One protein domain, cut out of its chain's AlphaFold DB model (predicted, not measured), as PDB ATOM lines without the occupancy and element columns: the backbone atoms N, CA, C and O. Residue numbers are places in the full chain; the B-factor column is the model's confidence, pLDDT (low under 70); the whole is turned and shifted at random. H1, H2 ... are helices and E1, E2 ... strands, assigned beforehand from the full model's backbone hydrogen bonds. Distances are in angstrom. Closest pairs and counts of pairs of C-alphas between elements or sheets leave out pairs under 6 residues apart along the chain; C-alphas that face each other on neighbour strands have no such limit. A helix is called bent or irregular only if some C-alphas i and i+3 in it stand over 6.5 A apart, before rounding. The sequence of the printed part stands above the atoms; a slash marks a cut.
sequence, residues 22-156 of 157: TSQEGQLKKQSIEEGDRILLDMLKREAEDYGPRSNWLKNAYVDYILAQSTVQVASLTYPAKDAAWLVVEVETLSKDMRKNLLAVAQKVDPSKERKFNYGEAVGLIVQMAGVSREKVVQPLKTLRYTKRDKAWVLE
ATOM      1  N   THR A  22     -16.096 -54.771 -46.075       57.09
ATOM      2  CA  THR A  22     -14.868 -53.992 -45.833       57.09
ATOM      3  C   THR A  22     -15.100 -52.508 -45.522       57.09
ATOM      4  O   THR A  22     -14.245 -51.873 -44.909       57.09
ATOM      5  N   SER A  23     -16.255 -51.931 -45.878       71.25
ATOM      6  CA  SER A  23     -16.494 -50.487 -45.692       71.25
ATOM      7  C   SER A  23     -16.795 -50.094 -44.240       71.25
ATOM      8  O   SER A  23     -16.258 -49.095 -43.762       71.25
ATOM      9  N   GLN A  24     -17.623 -50.866 -43.526       80.69
ATOM     10  CA  GLN A  24     -18.007 -50.537 -42.143       80.69
ATOM     11  C   GLN A  24     -16.884 -50.847 -41.148       80.69
ATOM     12  O   GLN A  24     -16.626 -50.051 -40.247       80.69
ATOM     13  N   GLU A  25     -16.185 -51.968 -41.335       84.81
ATOM     14  CA  GLU A  25     -15.000 -52.313 -40.545       84.81
ATOM     15  C   GLU A  25     -13.878 -51.284 -40.744       84.81
ATOM     16  O   GLU A  25     -13.301 -50.806 -39.767       84.81
ATOM     17  N   GLY A  26     -13.605 -50.884 -41.992       87.62
ATOM     18  CA  GLY A  26     -12.605 -49.857 -42.291       87.62
ATOM     19  C   GLY A  26     -12.932 -48.507 -41.647       87.62
ATOM     20  O   GLY A  26     -12.046 -47.862 -41.087       87.62
ATOM     21  N   GLN A  27     -14.208 -48.106 -41.659       90.31
ATOM     22  CA  GLN A  27     -14.659 -46.879 -41.000       90.31
ATOM     23  C   GLN A  27     -14.462 -46.934 -39.479       90.31
ATOM     24  O   GLN A  27     -13.907 -45.993 -38.915       90.31
ATOM     25  N   LEU A  28     -14.871 -48.028 -38.826       92.56
ATOM     26  CA  LEU A  28     -14.695 -48.218 -37.382       92.56
ATOM     27  C   LEU A  28     -13.218 -48.194 -36.984       92.56
ATOM     28  O   LEU A  28     -12.853 -47.489 -36.047       92.56
ATOM     29  N   LYS A  29     -12.357 -48.906 -37.722       94.31
ATOM     30  CA  LYS A  29     -10.911 -48.909 -37.455       94.31
ATOM     31  C   LYS A  29     -10.316 -47.513 -37.574       94.31
ATOM     32  O   LYS A  29      -9.578 -47.103 -36.687       94.31
ATOM     33  N   LYS A  30     -10.670 -46.768 -38.625       94.19
ATOM     34  CA  LYS A  30     -10.209 -45.387 -38.806       94.19
ATOM     35  C   LYS A  30     -10.647 -44.490 -37.645       94.19
ATOM     36  O   LYS A  30      -9.806 -43.827 -37.053       94.19
ATOM     37  N   GLN A  31     -11.930 -44.527 -37.280       93.88
ATOM     38  CA  GLN A  31     -12.458 -43.763 -36.144       93.88
ATOM     39  C   GLN A  31     -11.771 -44.138 -34.826       93.88
ATOM     40  O   GLN A  31     -11.505 -43.273 -34.000       93.88
ATOM     41  N   SER A  32     -11.473 -45.422 -34.618       96.00
ATOM     42  CA  SER A  32     -10.774 -45.894 -33.421       96.00
ATOM     43  C   SER A  32      -9.306 -45.483 -33.371       96.00
ATOM     44  O   SER A  32      -8.805 -45.216 -32.283       96.00
ATOM     45  N   ILE A  33      -8.621 -45.401 -34.515       96.81
ATOM     46  CA  ILE A  33      -7.251 -44.872 -34.590       96.81
ATOM     47  C   ILE A  33      -7.253 -43.377 -34.261       96.81
ATOM     48  O   ILE A  33      -6.502 -42.967 -33.387       96.81
ATOM     49  N   GLU A  34      -8.145 -42.590 -34.871       96.25
ATOM     50  CA  GLU A  34      -8.268 -41.147 -34.597       96.25
ATOM     51  C   GLU A  34      -8.567 -40.866 -33.112       96.25
ATOM     52  O   GLU A  34      -7.981 -39.974 -32.496       96.25
ATOM     53  N   GLU A  35      -9.456 -41.658 -32.508       96.25
ATOM     54  CA  GLU A  35      -9.746 -41.586 -31.076       96.25
ATOM     55  C   GLU A  35      -8.539 -42.011 -30.225       96.25
ATOM     56  O   GLU A  35      -8.226 -41.372 -29.219       96.25
ATOM     57  N   GLY A  36      -7.837 -43.069 -30.632       96.81
ATOM     58  CA  GLY A  36      -6.618 -43.535 -29.982       96.81
ATOM     59  C   GLY A  36      -5.496 -42.498 -30.005       96.81
ATOM     60  O   GLY A  36      -4.858 -42.287 -28.975       96.81
ATOM     61  N   ASP A  37      -5.307 -41.794 -31.123       97.62
ATOM     62  CA  ASP A  37      -4.353 -40.687 -31.253       97.62
ATOM     63  C   ASP A  37      -4.690 -39.548 -30.284       97.62
ATOM     64  O   ASP A  37      -3.804 -39.014 -29.610       97.62
ATOM     65  N   ARG A  38      -5.978 -39.208 -30.141       97.38
ATOM     66  CA  ARG A  38      -6.432 -38.208 -29.162       97.38
ATOM     67  C   ARG A  38      -6.138 -38.648 -27.729       97.38
ATOM     68  O   ARG A  38      -5.597 -37.864 -26.951       97.38
ATOM     69  N   ILE A  39      -6.463 -39.894 -27.385       96.81
ATOM     70  CA  ILE A  39      -6.196 -40.463 -26.055       96.81
ATOM     71  C   ILE A  39      -4.693 -40.461 -25.760       96.81
ATOM     72  O   ILE A  39      -4.286 -40.083 -24.660       96.81
ATOM     73  N   LEU A  40      -3.867 -40.854 -26.732       97.56
ATOM     74  CA  LEU A  40      -2.414 -40.853 -26.609       97.56
ATOM     75  C   LEU A  40      -1.882 -39.439 -26.359       97.56
ATOM     76  O   LEU A  40      -1.109 -39.237 -25.425       97.56
ATOM     77  N   LEU A  41      -2.321 -38.455 -27.148       97.94
ATOM     78  CA  LEU A  41      -1.947 -37.051 -26.972       97.94
ATOM     79  C   LEU A  41      -2.298 -36.543 -25.567       97.94
ATOM     80  O   LEU A  41      -1.458 -35.929 -24.906       97.94
ATOM     81  N   ASP A  42      -3.512 -36.813 -25.091       97.38
ATOM     82  CA  ASP A  42      -3.953 -36.386 -23.760       97.38
ATOM     83  C   ASP A  42      -3.169 -37.080 -22.642       97.38
ATOM     84  O   ASP A  42      -2.795 -36.439 -21.657       97.38
ATOM     85  N   MET A  43      -2.872 -38.372 -22.799       96.25
ATOM     86  CA  MET A  43      -2.028 -39.120 -21.869       96.25
ATOM     87  C   MET A  43      -0.622 -38.516 -21.797       96.25
ATOM     88  O   MET A  43      -0.126 -38.278 -20.697       96.25
ATOM     89  N   LEU A  44       0.010 -38.229 -22.938       96.25
ATOM     90  CA  LEU A  44       1.364 -37.667 -22.989       96.25
ATOM     91  C   LEU A  44       1.425 -36.245 -22.429       96.25
ATOM     92  O   LEU A  44       2.390 -35.907 -21.744       96.25
ATOM     93  N   LYS A  45       0.394 -35.425 -22.665       96.06
ATOM     94  CA  LYS A  45       0.271 -34.102 -22.037       96.06
ATOM     95  C   LYS A  45       0.211 -34.212 -20.519       96.06
ATOM     96  O   LYS A  45       0.967 -33.524 -19.845       96.06
ATOM     97  N   ARG A  46      -0.639 -35.094 -19.979       95.00
ATOM     98  CA  ARG A  46      -0.711 -35.335 -18.527       95.00
ATOM     99  C   ARG A  46       0.618 -35.844 -17.980       95.00
ATOM    100  O   ARG A  46       1.094 -35.320 -16.986       95.00
ATOM    101  N   GLU A  47       1.254 -36.786 -18.674       94.06
ATOM    102  CA  GLU A  47       2.570 -37.311 -18.294       94.06
ATOM    103  C   GLU A  47       3.621 -36.186 -18.198       94.06
ATOM    104  O   GLU A  47       4.376 -36.134 -17.229       94.06
ATOM    105  N   ALA A  48       3.634 -35.252 -19.155       93.50
ATOM    106  CA  ALA A  48       4.532 -34.096 -19.154       93.50
ATOM    107  C   ALA A  48       4.208 -33.067 -18.055       93.50
ATOM    108  O   ALA A  48       5.123 -32.460 -17.496       93.50
ATOM    109  N   GLU A  49       2.926 -32.860 -17.746       91.69
ATOM    110  CA  GLU A  49       2.489 -31.990 -16.650       91.69
ATOM    111  C   GLU A  49       2.879 -32.567 -15.281       91.69
ATOM    112  O   GLU A  49       3.464 -31.856 -14.463       91.69
ATOM    113  N   ASP A  50       2.647 -33.863 -15.066       87.56
ATOM    114  CA  ASP A  50       2.888 -34.548 -13.790       87.56
ATOM    115  C   ASP A  50       4.383 -34.646 -13.441       87.56
ATOM    116  O   ASP A  50       4.766 -34.549 -12.274       87.56
ATOM    117  N   TYR A  51       5.251 -34.832 -14.442       74.81
ATOM    118  CA  TYR A  51       6.699 -34.989 -14.237       74.81
ATOM    119  C   TYR A  51       7.485 -33.667 -14.219       74.81
ATOM    120  O   TYR A  51       8.671 -33.654 -13.886       74.81
ATOM    121  N   GLY A  52       6.837 -32.539 -14.516       60.78
ATOM    122  CA  GLY A  52       7.324 -31.225 -14.108       60.78
ATOM    123  C   GLY A  52       8.609 -30.671 -14.750       60.78
ATOM    124  O   GLY A  52       9.384 -30.038 -14.015       60.78
ATOM    125  N   PRO A  53       8.864 -30.758 -16.076       62.22
ATOM    126  CA  PRO A  53       9.644 -29.702 -16.714       62.22
ATOM    127  C   PRO A  53       8.917 -28.378 -16.448       62.22
ATOM    128  O   PRO A  53       7.743 -28.236 -16.778       62.22
ATOM    129  N   ARG A  54       9.579 -27.391 -15.834       71.50
ATOM    130  CA  ARG A  54       8.941 -26.085 -15.556       71.50
ATOM    131  C   ARG A  54       8.503 -25.371 -16.838       71.50
ATOM    132  O   ARG A  54       7.589 -24.555 -16.821       71.50
ATOM    133  N   SER A  55       9.171 -25.689 -17.940       88.00
ATOM    134  CA  SER A  55       9.008 -25.043 -19.228       88.00
ATOM    135  C   SER A  55       7.942 -25.702 -20.087       88.00
ATOM    136  O   SER A  55       8.064 -26.870 -20.459       88.00
ATOM    137  N   ASN A  56       6.955 -24.912 -20.512       91.38
ATOM    138  CA  ASN A  56       5.980 -25.336 -21.519       91.38
ATOM    139  C   ASN A  56       6.653 -25.731 -22.842       91.38
ATOM    140  O   ASN A  56       6.140 -26.587 -23.555       91.38
ATOM    141  N   TRP A  57       7.819 -25.152 -23.159       92.38
ATOM    142  CA  TRP A  57       8.570 -25.537 -24.351       92.38
ATOM    143  C   TRP A  57       9.050 -26.988 -24.255       92.38
ATOM    144  O   TRP A  57       8.816 -27.768 -25.174       92.38
ATOM    145  N   LEU A  58       9.654 -27.370 -23.124       94.12
ATOM    146  CA  LEU A  58      10.145 -28.735 -22.916       94.12
ATOM    147  C   LEU A  58       9.006 -29.754 -22.882       94.12
ATOM    148  O   LEU A  58       9.178 -30.847 -23.420       94.12
ATOM    149  N   LYS A  59       7.857 -29.400 -22.292       94.69
ATOM    150  CA  LYS A  59       6.661 -30.255 -22.284       94.69
ATOM    151  C   LYS A  59       6.130 -30.499 -23.694       94.69
ATOM    152  O   LYS A  59       5.914 -31.644 -24.071       94.69
ATOM    153  N   ASN A  60       5.972 -29.443 -24.492       94.81
ATOM    154  CA  ASN A  60       5.478 -29.574 -25.864       94.81
ATOM    155  C   ASN A  60       6.462 -30.361 -26.736       94.81
ATOM    156  O   ASN A  60       6.062 -31.313 -27.394       94.81
ATOM    157  N   ALA A  61       7.758 -30.047 -26.652       95.56
ATOM    158  CA  ALA A  61       8.794 -30.773 -27.382       95.56
ATOM    159  C   ALA A  61       8.857 -32.261 -26.993       95.56
ATOM    160  O   ALA A  61       9.123 -33.105 -27.845       95.56
ATOM    161  N   TYR A  62       8.584 -32.596 -25.725       96.25
ATOM    162  CA  TYR A  62       8.439 -33.982 -25.284       96.25
ATOM    163  C   TYR A  62       7.249 -34.663 -25.964       96.25
ATOM    164  O   TYR A  62       7.413 -35.732 -26.549       96.25
ATOM    165  N   VAL A  63       6.064 -34.046 -25.899       97.12
ATOM    166  CA  VAL A  63       4.839 -34.600 -26.493       97.12
ATOM    167  C   VAL A  63       5.035 -34.831 -27.989       97.12
ATOM    168  O   VAL A  63       4.797 -35.941 -28.463       97.12
ATOM    169  N   ASP A  64       5.549 -33.834 -28.708       97.06
ATOM    170  CA  ASP A  64       5.806 -33.908 -30.148       97.06
ATOM    171  C   ASP A  64       6.800 -35.022 -30.486       97.06
ATOM    172  O   ASP A  64       6.580 -35.814 -31.406       97.06
ATOM    173  N   TYR A  65       7.885 -35.126 -29.713       97.12
ATOM    174  CA  TYR A  65       8.893 -36.157 -29.918       97.12
ATOM    175  C   TYR A  65       8.324 -37.562 -29.706       97.12
ATOM    176  O   TYR A  65       8.515 -38.432 -30.557       97.12
ATOM    177  N   ILE A  66       7.610 -37.802 -28.602       97.12
ATOM    178  CA  ILE A  66       7.044 -39.127 -28.324       97.12
ATOM    179  C   ILE A  66       5.962 -39.484 -29.341       97.12
ATOM    180  O   ILE A  66       5.948 -40.621 -29.812       97.12
ATOM    181  N   LEU A  67       5.103 -38.542 -29.734       97.25
ATOM    182  CA  LEU A  67       4.108 -38.778 -30.782       97.25
ATOM    183  C   LEU A  67       4.759 -39.172 -32.106       97.25
ATOM    184  O   LEU A  67       4.350 -40.162 -32.704       97.25
ATOM    185  N   ALA A  68       5.826 -38.486 -32.520       96.81
ATOM    186  CA  ALA A  68       6.578 -38.845 -33.724       96.81
ATOM    187  C   ALA A  68       7.245 -40.232 -33.635       96.81
ATOM    188  O   ALA A  68       7.606 -40.821 -34.653       96.81
ATOM    189  N   GLN A  69       7.434 -40.759 -32.424       96.00
ATOM    190  CA  GLN A  69       7.938 -42.111 -32.179       96.00
ATOM    191  C   GLN A  69       6.824 -43.135 -31.925       96.00
ATOM    192  O   GLN A  69       7.142 -44.301 -31.688       96.00
ATOM    193  N   SER A  70       5.553 -42.746 -31.990       97.56
ATOM    194  CA  SER A  70       4.426 -43.610 -31.644       97.56
ATOM    195  C   SER A  70       3.603 -44.007 -32.864       97.56
ATOM    196  O   SER A  70       3.541 -43.289 -33.859       97.56
ATOM    197  N   THR A  71       2.959 -45.168 -32.807       97.81
ATOM    198  CA  THR A  71       2.010 -45.613 -33.832       97.81
ATOM    199  C   THR A  71       0.813 -46.259 -33.156       97.81
ATOM    200  O   THR A  71       0.956 -47.255 -32.451       97.81
ATOM    201  N   VAL A  72      -0.362 -45.658 -33.343       97.62
ATOM    202  CA  VAL A  72      -1.634 -46.173 -32.833       97.62
ATOM    203  C   VAL A  72      -2.221 -47.156 -33.838       97.62
ATOM    204  O   VAL A  72      -2.242 -46.903 -35.042       97.62
ATOM    205  N   GLN A  73      -2.719 -48.282 -33.339       96.56
ATOM    206  CA  GLN A  73      -3.303 -49.334 -34.161       96.56
ATOM    207  C   GLN A  73      -4.476 -50.020 -33.464       96.56
ATOM    208  O   GLN A  73      -4.591 -50.025 -32.240       96.56
ATOM    209  N   VAL A  74      -5.346 -50.640 -34.261       96.12
ATOM    210  CA  VAL A  74      -6.406 -51.519 -33.754       96.12
ATOM    211  C   VAL A  74      -5.876 -52.946 -33.730       96.12
ATOM    212  O   VAL A  74      -5.660 -53.541 -34.784       96.12
ATOM    213  N   ALA A  75      -5.704 -53.498 -32.534       94.50
ATOM    214  CA  ALA A  75      -5.237 -54.865 -32.333       94.50
ATOM    215  C   ALA A  75      -6.339 -55.899 -32.579       94.50
ATOM    216  O   ALA A  75      -6.085 -56.975 -33.116       94.50
ATOM    217  N   SER A  76      -7.583 -55.580 -32.214       93.62
ATOM    218  CA  SER A  76      -8.723 -56.455 -32.483       93.62
ATOM    219  C   SER A  76     -10.023 -55.681 -32.658       93.62
ATOM    220  O   SER A  76     -10.198 -54.592 -32.114       93.62
ATOM    221  N   LEU A  77     -10.939 -56.270 -33.427       93.31
ATOM    222  CA  LEU A  77     -12.317 -55.827 -33.609       93.31
ATOM    223  C   LEU A  77     -13.228 -57.028 -33.357       93.31
ATOM    224  O   LEU A  77     -13.065 -58.074 -33.982       93.31
ATOM    225  N   THR A  78     -14.186 -56.874 -32.451       94.44
ATOM    226  CA  THR A  78     -15.169 -57.904 -32.099       94.44
ATOM    227  C   THR A  78     -16.576 -57.331 -32.199       94.44
ATOM    228  O   THR A  78     -16.815 -56.209 -31.763       94.44
ATOM    229  N   TYR A  79     -17.524 -58.108 -32.720       93.38
ATOM    230  CA  TYR A  79     -18.945 -57.750 -32.757       93.38
ATOM    231  C   TYR A  79     -19.723 -58.613 -31.756       93.38
ATOM    232  O   TYR A  79     -20.190 -59.690 -32.124       93.38
ATOM    233  N   PRO A  80     -19.848 -58.198 -30.480       90.00
ATOM    234  CA  PRO A  80     -20.568 -58.987 -29.475       90.00
ATOM    235  C   PRO A  80     -22.078 -59.082 -29.749       90.00
ATOM    236  O   PRO A  80     -22.733 -60.001 -29.266       90.00
ATOM    237  N   ALA A  81     -22.638 -58.148 -30.523       91.88
ATOM    238  CA  ALA A  81     -24.021 -58.170 -30.988       91.88
ATOM    239  C   ALA A  81     -24.133 -57.469 -32.351       91.88
ATOM    240  O   ALA A  81     -23.217 -56.769 -32.775       91.88
ATOM    241  N   LYS A  82     -25.280 -57.612 -33.032       87.69
ATOM    242  CA  LYS A  82     -25.525 -57.018 -34.364       87.69
ATOM    243  C   LYS A  82     -25.289 -55.501 -34.412       87.69
ATOM    244  O   LYS A  82     -24.808 -54.988 -35.419       87.69
ATOM    245  N   ASP A  83     -25.618 -54.818 -33.321       91.44
ATOM    246  CA  ASP A  83     -25.544 -53.363 -33.207       91.44
ATOM    247  C   ASP A  83     -24.438 -52.905 -32.246       91.44
ATOM    248  O   ASP A  83     -24.434 -51.746 -31.844       91.44
ATOM    249  N   ALA A  84     -23.493 -53.783 -31.887       93.38
ATOM    250  CA  ALA A  84     -22.387 -53.470 -30.985       93.38
ATOM    251  C   ALA A  84     -21.040 -53.911 -31.576       93.38
ATOM    252  O   ALA A  84     -20.920 -55.020 -32.096       93.38
ATOM    253  N   ALA A  85     -20.019 -53.064 -31.458       94.88
ATOM    254  CA  ALA A  85     -18.655 -53.345 -31.904       94.88
ATOM    255  C   ALA A  85     -17.637 -52.885 -30.857       94.88
ATOM    256  O   ALA A  85     -17.724 -51.770 -30.347       94.88
ATOM    257  N   TRP A  86     -16.671 -53.735 -30.524       95.88
ATOM    258  CA  TRP A  86     -15.604 -53.461 -29.563       95.88
ATOM    259  C   TRP A  86     -14.258 -53.512 -30.276       95.88
ATOM    260  O   TRP A  86     -13.940 -54.512 -30.919       95.88
ATOM    261  N   LEU A  87     -13.474 -52.442 -30.162       96.50
ATOM    262  CA  LEU A  87     -12.158 -52.317 -30.777       96.50
ATOM    263  C   LEU A  87     -11.103 -52.149 -29.689       96.50
ATOM    264  O   LEU A  87     -11.186 -51.228 -28.877       96.50
ATOM    265  N   VAL A  88     -10.106 -53.031 -29.663       96.44
ATOM    266  CA  VAL A  88      -8.941 -52.878 -28.785       96.44
ATOM    267  C   VAL A  88      -7.915 -52.030 -29.518       96.44
ATOM    268  O   VAL A  88      -7.412 -52.434 -30.566       96.44
ATOM    269  N   VAL A  89      -7.632 -50.850 -28.974       97.19
ATOM    270  CA  VAL A  89      -6.641 -49.915 -29.500       97.19
ATOM    271  C   VAL A  89      -5.366 -50.025 -28.677       97.19
ATOM    272  O   VAL A  89      -5.393 -49.985 -27.442       97.19
ATOM    273  N   GLU A  90      -4.248 -50.137 -29.374       97.88
ATOM    274  CA  GLU A  90      -2.908 -50.242 -28.812       97.88
ATOM    275  C   GLU A  90      -2.000 -49.180 -29.427       97.88
ATOM    276  O   GLU A  90      -2.297 -48.610 -30.479       97.88
ATOM    277  N   VAL A  91      -0.881 -48.918 -28.762       98.12
ATOM    278  CA  VAL A  91       0.168 -48.030 -29.252       98.12
ATOM    279  C   VAL A  91       1.510 -48.734 -29.197       98.12
ATOM    280  O   VAL A  91       1.905 -49.260 -28.159       98.12
ATOM    281  N   GLU A  92       2.240 -48.704 -30.301       98.06
ATOM    282  CA  GLU A  92       3.673 -48.967 -30.305       98.06
ATOM    283  C   GLU A  92       4.403 -47.656 -29.995       98.06
ATOM    284  O   GLU A  92       4.276 -46.684 -30.735       98.06
ATOM    285  N   THR A  93       5.141 -47.588 -28.887       97.25
ATOM    286  CA  THR A  93       5.840 -46.363 -28.454       97.25
ATOM    287  C   THR A  93       7.041 -46.681 -27.562       97.25
ATOM    288  O   THR A  93       7.249 -47.829 -27.175       97.25
ATOM    289  N   LEU A  94       7.840 -45.673 -27.200       95.00
ATOM    290  CA  LEU A  94       8.923 -45.836 -26.229       95.00
ATOM    291  C   LEU A  94       8.386 -46.347 -24.885       95.00
ATOM    292  O   LEU A  94       7.312 -45.938 -24.429       95.00
ATOM    293  N   SER A  95       9.155 -47.218 -24.229       93.88
ATOM    294  CA  SER A  95       8.800 -47.765 -22.917       93.88
ATOM    295  C   SER A  95       8.546 -46.662 -21.884       93.88
ATOM    296  O   SER A  95       9.122 -45.571 -21.943       93.88
ATOM    297  N   LYS A  96       7.682 -46.947 -20.904       91.88
ATOM    298  CA  LYS A  96       7.351 -45.991 -19.836       91.88
ATOM    299  C   LYS A  96       8.598 -45.516 -19.083       91.88
ATOM    300  O   LYS A  96       8.688 -44.341 -18.745       91.88
ATOM    301  N   ASP A  97       9.569 -46.399 -18.864       91.62
ATOM    302  CA  ASP A  97      10.812 -46.058 -18.170       91.62
ATOM    303  C   ASP A  97      11.689 -45.112 -18.996       91.62
ATOM    304  O   ASP A  97      12.213 -44.136 -18.459       91.62
ATOM    305  N   MET A  98      11.784 -45.325 -20.315       93.94
ATOM    306  CA  MET A  98      12.483 -44.397 -21.208       93.94
ATOM    307  C   MET A  98      11.827 -43.013 -21.185       93.94
ATOM    308  O   MET A  98      12.513 -42.006 -21.011       93.94
ATOM    309  N   ARG A  99      10.496 -42.947 -21.298       94.00
ATOM    310  CA  ARG A  99       9.749 -41.678 -21.273       94.00
ATOM    311  C   ARG A  99       9.918 -40.909 -19.962       94.00
ATOM    312  O   ARG A  99      10.223 -39.718 -19.981       94.00
ATOM    313  N   LYS A 100       9.834 -41.605 -18.826       92.31
ATOM    314  CA  LYS A 100      10.117 -41.032 -17.502       92.31
ATOM    315  C   LYS A 100      11.541 -40.495 -17.394       92.31
ATOM    316  O   LYS A 100      11.739 -39.395 -16.882       92.31
ATOM    317  N   ASN A 101      12.526 -41.244 -17.885       92.38
ATOM    318  CA  ASN A 101      13.919 -40.806 -17.872       92.38
ATOM    319  C   ASN A 101      14.132 -39.570 -18.752       92.38
ATOM    320  O   ASN A 101      14.836 -38.652 -18.338       92.38
ATOM    321  N   LEU A 102      13.490 -39.499 -19.922       93.88
ATOM    322  CA  LEU A 102      13.536 -38.316 -20.785       93.88
ATOM    323  C   LEU A 102      12.997 -37.074 -20.076       93.88
ATOM    324  O   LEU A 102      13.649 -36.031 -20.098       93.88
ATOM    325  N   LEU A 103      11.851 -37.190 -19.404       93.62
ATOM    326  CA  LEU A 103      11.272 -36.093 -18.628       93.62
ATOM    327  C   LEU A 103      12.169 -35.688 -17.449       93.62
ATOM    328  O   LEU A 103      12.390 -34.499 -17.226       93.62
ATOM    329  N   ALA A 104      12.758 -36.656 -16.742       91.56
ATOM    330  CA  ALA A 104      13.688 -36.395 -15.642       91.56
ATOM    331  C   ALA A 104      14.985 -35.706 -16.103       91.56
ATOM    332  O   ALA A 104      15.540 -34.878 -15.378       91.56
ATOM    333  N   VAL A 105      15.482 -36.030 -17.300       91.56
ATOM    334  CA  VAL A 105      16.625 -35.337 -17.912       91.56
ATOM    335  C   VAL A 105      16.224 -33.924 -18.326       91.56
ATOM    336  O   VAL A 105      16.925 -32.978 -17.971       91.56
ATOM    337  N   ALA A 106      15.085 -33.761 -19.004       92.50
ATOM    338  CA  ALA A 106      14.575 -32.458 -19.426       92.50
ATOM    339  C   ALA A 106      14.375 -31.502 -18.237       92.50
ATOM    340  O   ALA A 106      14.704 -30.322 -18.325       92.50
ATOM    341  N   GLN A 107      13.919 -32.010 -17.090       90.56
ATOM    342  CA  GLN A 107      13.743 -31.223 -15.868       90.56
ATOM    343  C   GLN A 107      15.054 -30.635 -15.315       90.56
ATOM    344  O   GLN A 107      15.029 -29.613 -14.629       90.56
ATOM    345  N   LYS A 108      16.199 -31.265 -15.598       90.06
ATOM    346  CA  LYS A 108      17.526 -30.829 -15.130       90.06
ATOM    347  C   LYS A 108      18.219 -29.870 -16.099       90.06
ATOM    348  O   LYS A 108      19.348 -29.454 -15.837       90.06
ATOM    349  N   VAL A 109      17.584 -29.542 -17.223       90.94
ATOM    350  CA  VAL A 109      18.137 -28.618 -18.214       90.94
ATOM    351  C   VAL A 109      18.146 -27.202 -17.646       90.94
ATOM    352  O   VAL A 109      17.172 -26.743 -17.056       90.94
ATOM    353  N   ASP A 110      19.263 -26.500 -17.841       91.44
ATOM    354  CA  ASP A 110      19.380 -25.084 -17.496       91.44
ATOM    355  C   ASP A 110      18.328 -24.256 -18.268       91.44
ATOM    356  O   ASP A 110      18.247 -24.407 -19.494       91.44
ATOM    357  N   PRO A 111      17.572 -23.350 -17.612       90.19
ATOM    358  CA  PRO A 111      16.568 -22.503 -18.262       90.19
ATOM    359  C   PRO A 111      17.063 -21.778 -19.526       90.19
ATOM    360  O   PRO A 111      16.331 -21.639 -20.506       90.19
ATOM    361  N   SER A 112      18.333 -21.359 -19.557       92.44
ATOM    362  CA  SER A 112      18.953 -20.687 -20.710       92.44
ATOM    363  C   SER A 112      19.178 -21.603 -21.922       92.44
ATOM    364  O   SER A 112      19.414 -21.126 -23.037       92.44
ATOM    365  N   LYS A 113      19.112 -22.923 -21.724       92.06
ATOM    366  CA  LYS A 113      19.379 -23.959 -22.731       92.06
ATOM    367  C   LYS A 113      18.147 -24.770 -23.109       92.06
ATOM    368  O   LYS A 113      18.258 -25.593 -24.013       92.06
ATOM    369  N   GLU A 114      16.991 -24.526 -22.494       91.94
ATOM    370  CA  GLU A 114      15.765 -25.300 -22.735       91.94
ATOM    371  C   GLU A 114      15.451 -25.424 -24.223       91.94
ATOM    372  O   GLU A 114      15.366 -26.534 -24.720       91.94
ATOM    373  N   ARG A 115      15.424 -24.310 -24.967       91.81
ATOM    374  CA  ARG A 115      15.118 -24.297 -26.414       91.81
ATOM    375  C   ARG A 115      16.126 -25.034 -27.303       91.81
ATOM    376  O   ARG A 115      15.885 -25.182 -28.497       91.81
ATOM    377  N   LYS A 116      17.278 -25.422 -26.754       93.06
ATOM    378  CA  LYS A 116      18.325 -26.186 -27.447       93.06
ATOM    379  C   LYS A 116      18.296 -27.666 -27.071       93.06
ATOM    380  O   LYS A 116      19.081 -28.434 -27.614       93.06
ATOM    381  N   PHE A 117      17.447 -28.063 -26.127       94.00
ATOM    382  CA  PHE A 117      17.367 -29.440 -25.679       94.00
ATOM    383  C   PHE A 117      16.787 -30.342 -26.773       94.00
ATOM    384  O   PHE A 117      15.759 -30.027 -27.370       94.00
ATOM    385  N   ASN A 118      17.438 -31.480 -27.015       94.75
ATOM    386  CA  ASN A 118      17.048 -32.441 -28.038       94.75
ATOM    387  C   ASN A 118      16.726 -33.798 -27.396       94.75
ATOM    388  O   ASN A 118      17.611 -34.486 -26.883       94.75
ATOM    389  N   TYR A 119      15.456 -34.206 -27.454       94.50
ATOM    390  CA  TYR A 119      15.014 -35.488 -26.898       94.50
ATOM    391  C   TYR A 119      15.622 -36.700 -27.618       94.50
ATOM    392  O   TYR A 119      15.885 -37.715 -26.979       94.50
ATOM    393  N   GLY A 120      15.907 -36.605 -28.920       93.44
ATOM    394  CA  GLY A 120      16.564 -37.673 -29.675       93.44
ATOM    395  C   GLY A 120      17.998 -37.937 -29.215       93.44
ATOM    396  O   GLY A 120      18.393 -39.094 -29.071       93.44
ATOM    397  N   GLU A 121      18.757 -36.878 -28.926       93.88
ATOM    398  CA  GLU A 121      20.096 -36.988 -28.330       93.88
ATOM    399  C   GLU A 121      20.019 -37.534 -26.900       93.88
ATOM    400  O   GLU A 121      20.778 -38.435 -26.534       93.88
ATOM    401  N   ALA A 122      19.053 -37.051 -26.111       93.00
ATOM    402  CA  ALA A 122      18.836 -37.516 -24.746       93.00
ATOM    403  C   ALA A 122      18.524 -39.021 -24.680       93.00
ATOM    404  O   ALA A 122      19.051 -39.701 -23.803       93.00
ATOM    405  N   VAL A 123      17.745 -39.567 -25.626       93.31
ATOM    406  CA  VAL A 123      17.523 -41.022 -25.732       93.31
ATOM    407  C   VAL A 123      18.850 -41.764 -25.875       93.31
ATOM    408  O   VAL A 123      19.080 -42.736 -25.160       93.31
ATOM    409  N   GLY A 124      19.738 -41.309 -26.764       90.75
ATOM    410  CA  GLY A 124      21.047 -41.938 -26.963       90.75
ATOM    411  C   GLY A 124      21.882 -41.973 -25.681       90.75
ATOM    412  O   GLY A 124      22.436 -43.015 -25.332       90.75
ATOM    413  N   LEU A 125      21.903 -40.863 -24.941       89.56
ATOM    414  CA  LEU A 125      22.618 -40.762 -23.668       89.56
ATOM    415  C   LEU A 125      21.999 -41.647 -22.577       89.56
ATOM    416  O   LEU A 125      22.726 -42.323 -21.852       89.56
ATOM    417  N   ILE A 126      20.668 -41.698 -22.473       90.00
ATOM    418  CA  ILE A 126      19.972 -42.541 -21.486       90.00
ATOM    419  C   ILE A 126      20.263 -44.021 -21.732       90.00
ATOM    420  O   ILE A 126      20.539 -44.749 -20.780       90.00
ATOM    421  N   VAL A 127      20.248 -44.468 -22.991       90.62
ATOM    422  CA  VAL A 127      20.587 -45.857 -23.347       90.62
ATOM    423  C   VAL A 127      22.003 -46.199 -22.880       90.62
ATOM    424  O   VAL A 127      22.211 -47.238 -22.256       90.62
ATOM    425  N   GLN A 128      22.968 -45.309 -23.128       87.81
ATOM    426  CA  GLN A 128      24.368 -45.514 -22.746       87.81
ATOM    427  C   GLN A 128      24.584 -45.510 -21.227       87.81
ATOM    428  O   GLN A 128      25.399 -46.277 -20.724       87.81
ATOM    429  N   MET A 129      23.875 -44.646 -20.498       84.38
ATOM    430  CA  MET A 129      24.112 -44.427 -19.068       84.38
ATOM    431  C   MET A 129      23.287 -45.332 -18.151       84.38
ATOM    432  O   MET A 129      23.761 -45.718 -17.088       84.38
ATOM    433  N   ALA A 130      22.041 -45.619 -18.524       79.81
ATOM    434  CA  ALA A 130      21.080 -46.324 -17.678       79.81
ATOM    435  C   ALA A 130      20.761 -47.738 -18.182       79.81
ATOM    436  O   ALA A 130      20.004 -48.453 -17.530       79.81
ATOM    437  N   GLY A 131      21.297 -48.140 -19.341       77.25
ATOM    438  CA  GLY A 131      21.054 -49.462 -19.926       77.25
ATOM    439  C   GLY A 131      19.594 -49.707 -20.319       77.25
ATOM    440  O   GLY A 131      19.191 -50.852 -20.503       77.25
ATOM    441  N   VAL A 132      18.782 -48.650 -20.427       81.56
ATOM    442  CA  VAL A 132      17.379 -48.765 -20.840       81.56
ATOM    443  C   VAL A 132      17.324 -48.934 -22.351       81.56
ATOM    444  O   VAL A 132      17.927 -48.154 -23.086       81.56
ATOM    445  N   SER A 133      16.580 -49.939 -22.820       82.88
ATOM    446  CA  SER A 133      16.405 -50.186 -24.252       82.88
ATOM    447  C   SER A 133      15.720 -49.005 -24.950       82.88
ATOM    448  O   SER A 133      14.799 -48.383 -24.412       82.88
ATOM    449  N   ARG A 134      16.166 -48.716 -26.177       85.75
ATOM    450  CA  ARG A 134      15.505 -47.777 -27.099       85.75
ATOM    451  C   ARG A 134      14.300 -48.408 -27.801       85.75
ATOM    452  O   ARG A 134      13.578 -47.713 -28.513       85.75
ATOM    453  N   GLU A 135      14.105 -49.711 -27.649       87.50
ATOM    454  CA  GLU A 135      13.052 -50.435 -28.345       87.50
ATOM    455  C   GLU A 135      11.674 -49.891 -27.990       87.50
ATOM    456  O   GLU A 135      11.366 -49.544 -26.841       87.50
ATOM    457  N   LYS A 136      10.842 -49.810 -29.024       93.25
ATOM    458  CA  LYS A 136       9.433 -49.529 -28.843       93.25
ATOM    459  C   LYS A 136       8.750 -50.786 -28.329       93.25
ATOM    460  O   LYS A 136       9.119 -51.905 -28.670       93.25
ATOM    461  N   VAL A 137       7.742 -50.577 -27.503       95.25
ATOM    462  CA  VAL A 137       6.913 -51.629 -26.936       95.25
ATOM    463  C   VAL A 137       5.465 -51.346 -27.300       95.25
ATOM    464  O   VAL A 137       5.039 -50.187 -27.337       95.25
ATOM    465  N   VAL A 138       4.709 -52.410 -27.548       96.62
ATOM    466  CA  VAL A 138       3.265 -52.322 -27.759       96.62
ATOM    467  C   VAL A 138       2.578 -52.286 -26.399       96.62
ATOM    468  O   VAL A 138       2.848 -53.117 -25.532       96.62
ATOM    469  N   GLN A 139       1.723 -51.291 -26.189       93.75
ATOM    470  CA  GLN A 139       0.978 -51.092 -24.951       93.75
ATOM    471  C   GLN A 139      -0.510 -50.924 -25.270       93.75
ATOM    472  O   GLN A 139      -0.850 -50.205 -26.213       93.75
ATOM    473  N   PRO A 140      -1.415 -51.523 -24.477       93.38
ATOM    474  CA  PRO A 140      -2.837 -51.259 -24.623       93.38
ATOM    475  C   PRO A 140      -3.143 -49.802 -24.261       93.38
ATOM    476  O   PRO A 140      -2.743 -49.328 -23.198       93.38
ATOM    477  N   LEU A 141      -3.874 -49.100 -25.133       93.75
ATOM    478  CA  LEU A 141      -4.385 -47.756 -24.853       93.75
ATOM    479  C   LEU A 141      -5.776 -47.831 -24.233       93.75
ATOM    480  O   LEU A 141      -5.986 -47.398 -23.100       93.75
ATOM    481  N   LYS A 142      -6.749 -48.355 -24.985       95.50
ATOM    482  CA  LYS A 142      -8.148 -48.427 -24.553       95.50
ATOM    483  C   LYS A 142      -8.928 -49.431 -25.396       95.50
ATOM    484  O   LYS A 142      -8.646 -49.629 -26.572       95.50
ATOM    485  N   THR A 143      -9.955 -50.033 -24.804       96.25
ATOM    486  CA  THR A 143     -11.023 -50.684 -25.575       96.25
ATOM    487  C   THR A 143     -12.121 -49.666 -25.859       96.25
ATOM    488  O   THR A 143     -12.718 -49.128 -24.926       96.25
ATOM    489  N   LEU A 144     -12.385 -49.404 -27.134       96.19
ATOM    490  CA  LEU A 144     -13.442 -48.516 -27.600       96.19
ATOM    491  C   LEU A 144     -14.688 -49.332 -27.929       96.19
ATOM    492  O   LEU A 144     -14.609 -50.360 -28.602       96.19
ATOM    493  N   ARG A 145     -15.841 -48.884 -27.437       96.69
ATOM    494  CA  ARG A 145     -17.127 -49.553 -27.645       96.69
ATOM    495  C   ARG A 145     -17.999 -48.678 -28.516       96.69
ATOM    496  O   ARG A 145     -18.110 -47.486 -28.268       96.69
ATOM    497  N   TYR A 146     -18.604 -49.268 -29.530       95.81
ATOM    498  CA  TYR A 146     -19.480 -48.580 -30.460       95.81
ATOM    499  C   TYR A 146     -20.840 -49.253 -30.471       95.81
ATOM    500  O   TYR A 146     -20.926 -50.482 -30.514       95.81
ATOM    501  N   THR A 147     -21.882 -48.431 -30.531       94.50
ATOM    502  CA  THR A 147     -23.257 -48.873 -30.757       94.50
ATOM    503  C   THR A 147     -23.780 -48.289 -32.063       94.50
ATOM    504  O   THR A 147     -23.557 -47.117 -32.381       94.50
ATOM    505  N   LYS A 148     -24.480 -49.109 -32.845       91.75
ATOM    506  CA  LYS A 148     -25.085 -48.697 -34.109       91.75
ATOM    507  C   LYS A 148     -26.394 -47.952 -33.841       91.75
ATOM    508  O   LYS A 148     -27.333 -48.520 -33.291       91.75
ATOM    509  N   ARG A 149     -26.472 -46.682 -34.241       89.75
ATOM    510  CA  ARG A 149     -27.665 -45.821 -34.147       89.75
ATOM    511  C   ARG A 149     -27.948 -45.200 -35.507       89.75
ATOM    512  O   ARG A 149     -27.035 -44.676 -36.132       89.75
ATOM    513  N   ASP A 150     -29.180 -45.312 -35.996       83.62
ATOM    514  CA  ASP A 150     -29.609 -44.742 -37.286       83.62
ATOM    515  C   ASP A 150     -28.664 -45.060 -38.461       83.62
ATOM    516  O   ASP A 150     -28.407 -44.237 -39.334       83.62
ATOM    517  N   LYS A 151     -28.146 -46.298 -38.483       79.56
ATOM    518  CA  LYS A 151     -27.157 -46.822 -39.450       79.56
ATOM    519  C   LYS A 151     -25.730 -46.259 -39.316       79.56
ATOM    520  O   LYS A 151     -24.863 -46.722 -40.054       79.56
ATOM    521  N   ALA A 152     -25.458 -45.364 -38.370       85.31
ATOM    522  CA  ALA A 152     -24.122 -44.880 -38.025       85.31
ATOM    523  C   ALA A 152     -23.561 -45.598 -36.784       85.31
ATOM    524  O   ALA A 152     -24.305 -45.992 -35.889       85.31
ATOM    525  N   TRP A 153     -22.241 -45.764 -36.719       89.62
ATOM    526  CA  TRP A 153     -21.562 -46.228 -35.508       89.62
ATOM    527  C   TRP A 153     -21.259 -45.039 -34.603       89.62
ATOM    528  O   TRP A 153     -20.674 -44.053 -35.049       89.62
ATOM    529  N   VAL A 154     -21.660 -45.134 -33.340       92.12
ATOM    530  CA  VAL A 154     -21.465 -44.083 -32.340       92.12
ATOM    531  C   VAL A 154     -20.593 -44.638 -31.226       92.12
ATOM    532  O   VAL A 154     -20.931 -45.673 -30.653       92.12
ATOM    533  N   LEU A 155     -19.477 -43.960 -30.945       93.12
ATOM    534  CA  LEU A 155     -18.601 -44.285 -29.822       93.12
ATOM    535  C   LEU A 155     -19.359 -44.067 -28.507       93.12
ATOM    536  O   LEU A 155     -19.966 -43.016 -28.296       93.12
ATOM    537  N   GLU A 156     -19.328 -45.065 -27.638       92.00
ATOM    538  CA  GLU A 156     -19.863 -44.981 -26.285       92.00
ATOM    539  C   GLU A 156     -18.888 -44.223 -25.368       92.00
ATOM    540  O   GLU A 156     -17.671 -44.334 -25.555       92.00
TER     541      GLU A 156
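AT A GLANCE: This is residues 22 to 156 of the 157 residues of an uncharacterized protein of Bdellovibrio bacteriovorus W (UniProt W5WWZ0). A long antiparallel sheet of four strands is curled round one long helix, H1, and beyond one end of that sheet sits a head of four shorter helices, H2 to H5, in which H2 touches the other three and the last turns of H1 pack on H2 and H3. The sheet and H1 run lengthwise and, with the head, make a rod that spans 57 by 28 by 21 A. The printed part has 135 residues with five named helices and four named strands, in the order H1 H2 E1 E2 H3 H4 H5 E3 E4, and the sheet's order is E1 E2 E3 E4. The class is mixed, helices and strands, and the whole is loose, with a radius of gyration of the C-alphas of 18.2 A.

IN THESE COORDINATES: The printed part begins with H1, residues 22 to 51, which runs 42.7 A from C-alpha 22 at (-14.868, -53.992, -45.833) to C-alpha 51 at (6.699, -34.989, -14.237). H2, residues 56 to 68, is 18.2 A long. E1, residues 71 to 81, measures 29.0 A, and E2, residues 84 to 94, measures 32.6 A. H3 follows at residues 96 to 107, 16.6 A long, then H4 at residues 111 to 116, 10.1 A, and H5 at residues 119 to 130, 15.5 A. H4 is irregular: its C-alphas 112 and 115 are 7.8 A apart. E3, residues 136 to 149, is the longest strand by residues and measures 37.7 A. E4, residues 152 to 155, is 9.9 A long and ends with C-alpha 155 at (-18.601, -44.285, -29.822).

HOW THE PARTS SIT: H1 is on the strongly twisted sheet, which curls round its residues 24 to 43; these are two layers, a helix on one face of a sheet. The closest C-alphas of H1 and E1 are those of Ile 33 and Gln 73, 6.0 A apart, and those of H1 and E3 are Ser 32 and Leu 144, 6.9 A. E1 and E2 form an antiparallel hairpin, with N 75 and O 88 at 2.8 A. E2 and E3 are antiparallel, with N 87 and O 144 at 2.8 A. E3 and E4, also an antiparallel hairpin, have N 149 and O 152 at 2.8 A. H1, H2 and H3 are a bundle, up and down, each running against the one before it. H1, with residues 41 to 49 alone, touches H2 in a helical hairpin, closest at the C-alphas of Ala 48 and Lys 59, 5.4 A, at a shallow tilt of 33 degrees, only just short of steep. H2 and H3 only just touch, with 3 pairs of C-alphas within 8 A, the closest those of Leu 58 and Ala 106, 6.8 A. H2 is the hub and touches four helices, among them H4, closest at the C-alphas of Leu 58 and Glu 114, 6.6 A. H5 touches H3, closest at the C-alphas of Leu 102 and Ala 122, 6.7 A, only just about perpendicular at 70.0 degrees. H1 stays apart from H4 and H5. In H1, H2, H3 and H5 every O i to N i+4 pair is within hydrogen-bond range; in H4 0 of 2 are, and 1 of its 3 O i to N i+3 pairs.

THE WHOLE: The two C-alphas farthest apart are those of Lys 82 and Ser 112, 59.0 A. The printed part has no cut, and the eight links between successive named elements are tight. The mean pLDDT of the printed part is 91.7; residue 22 and residues 52 to 53 are under 70.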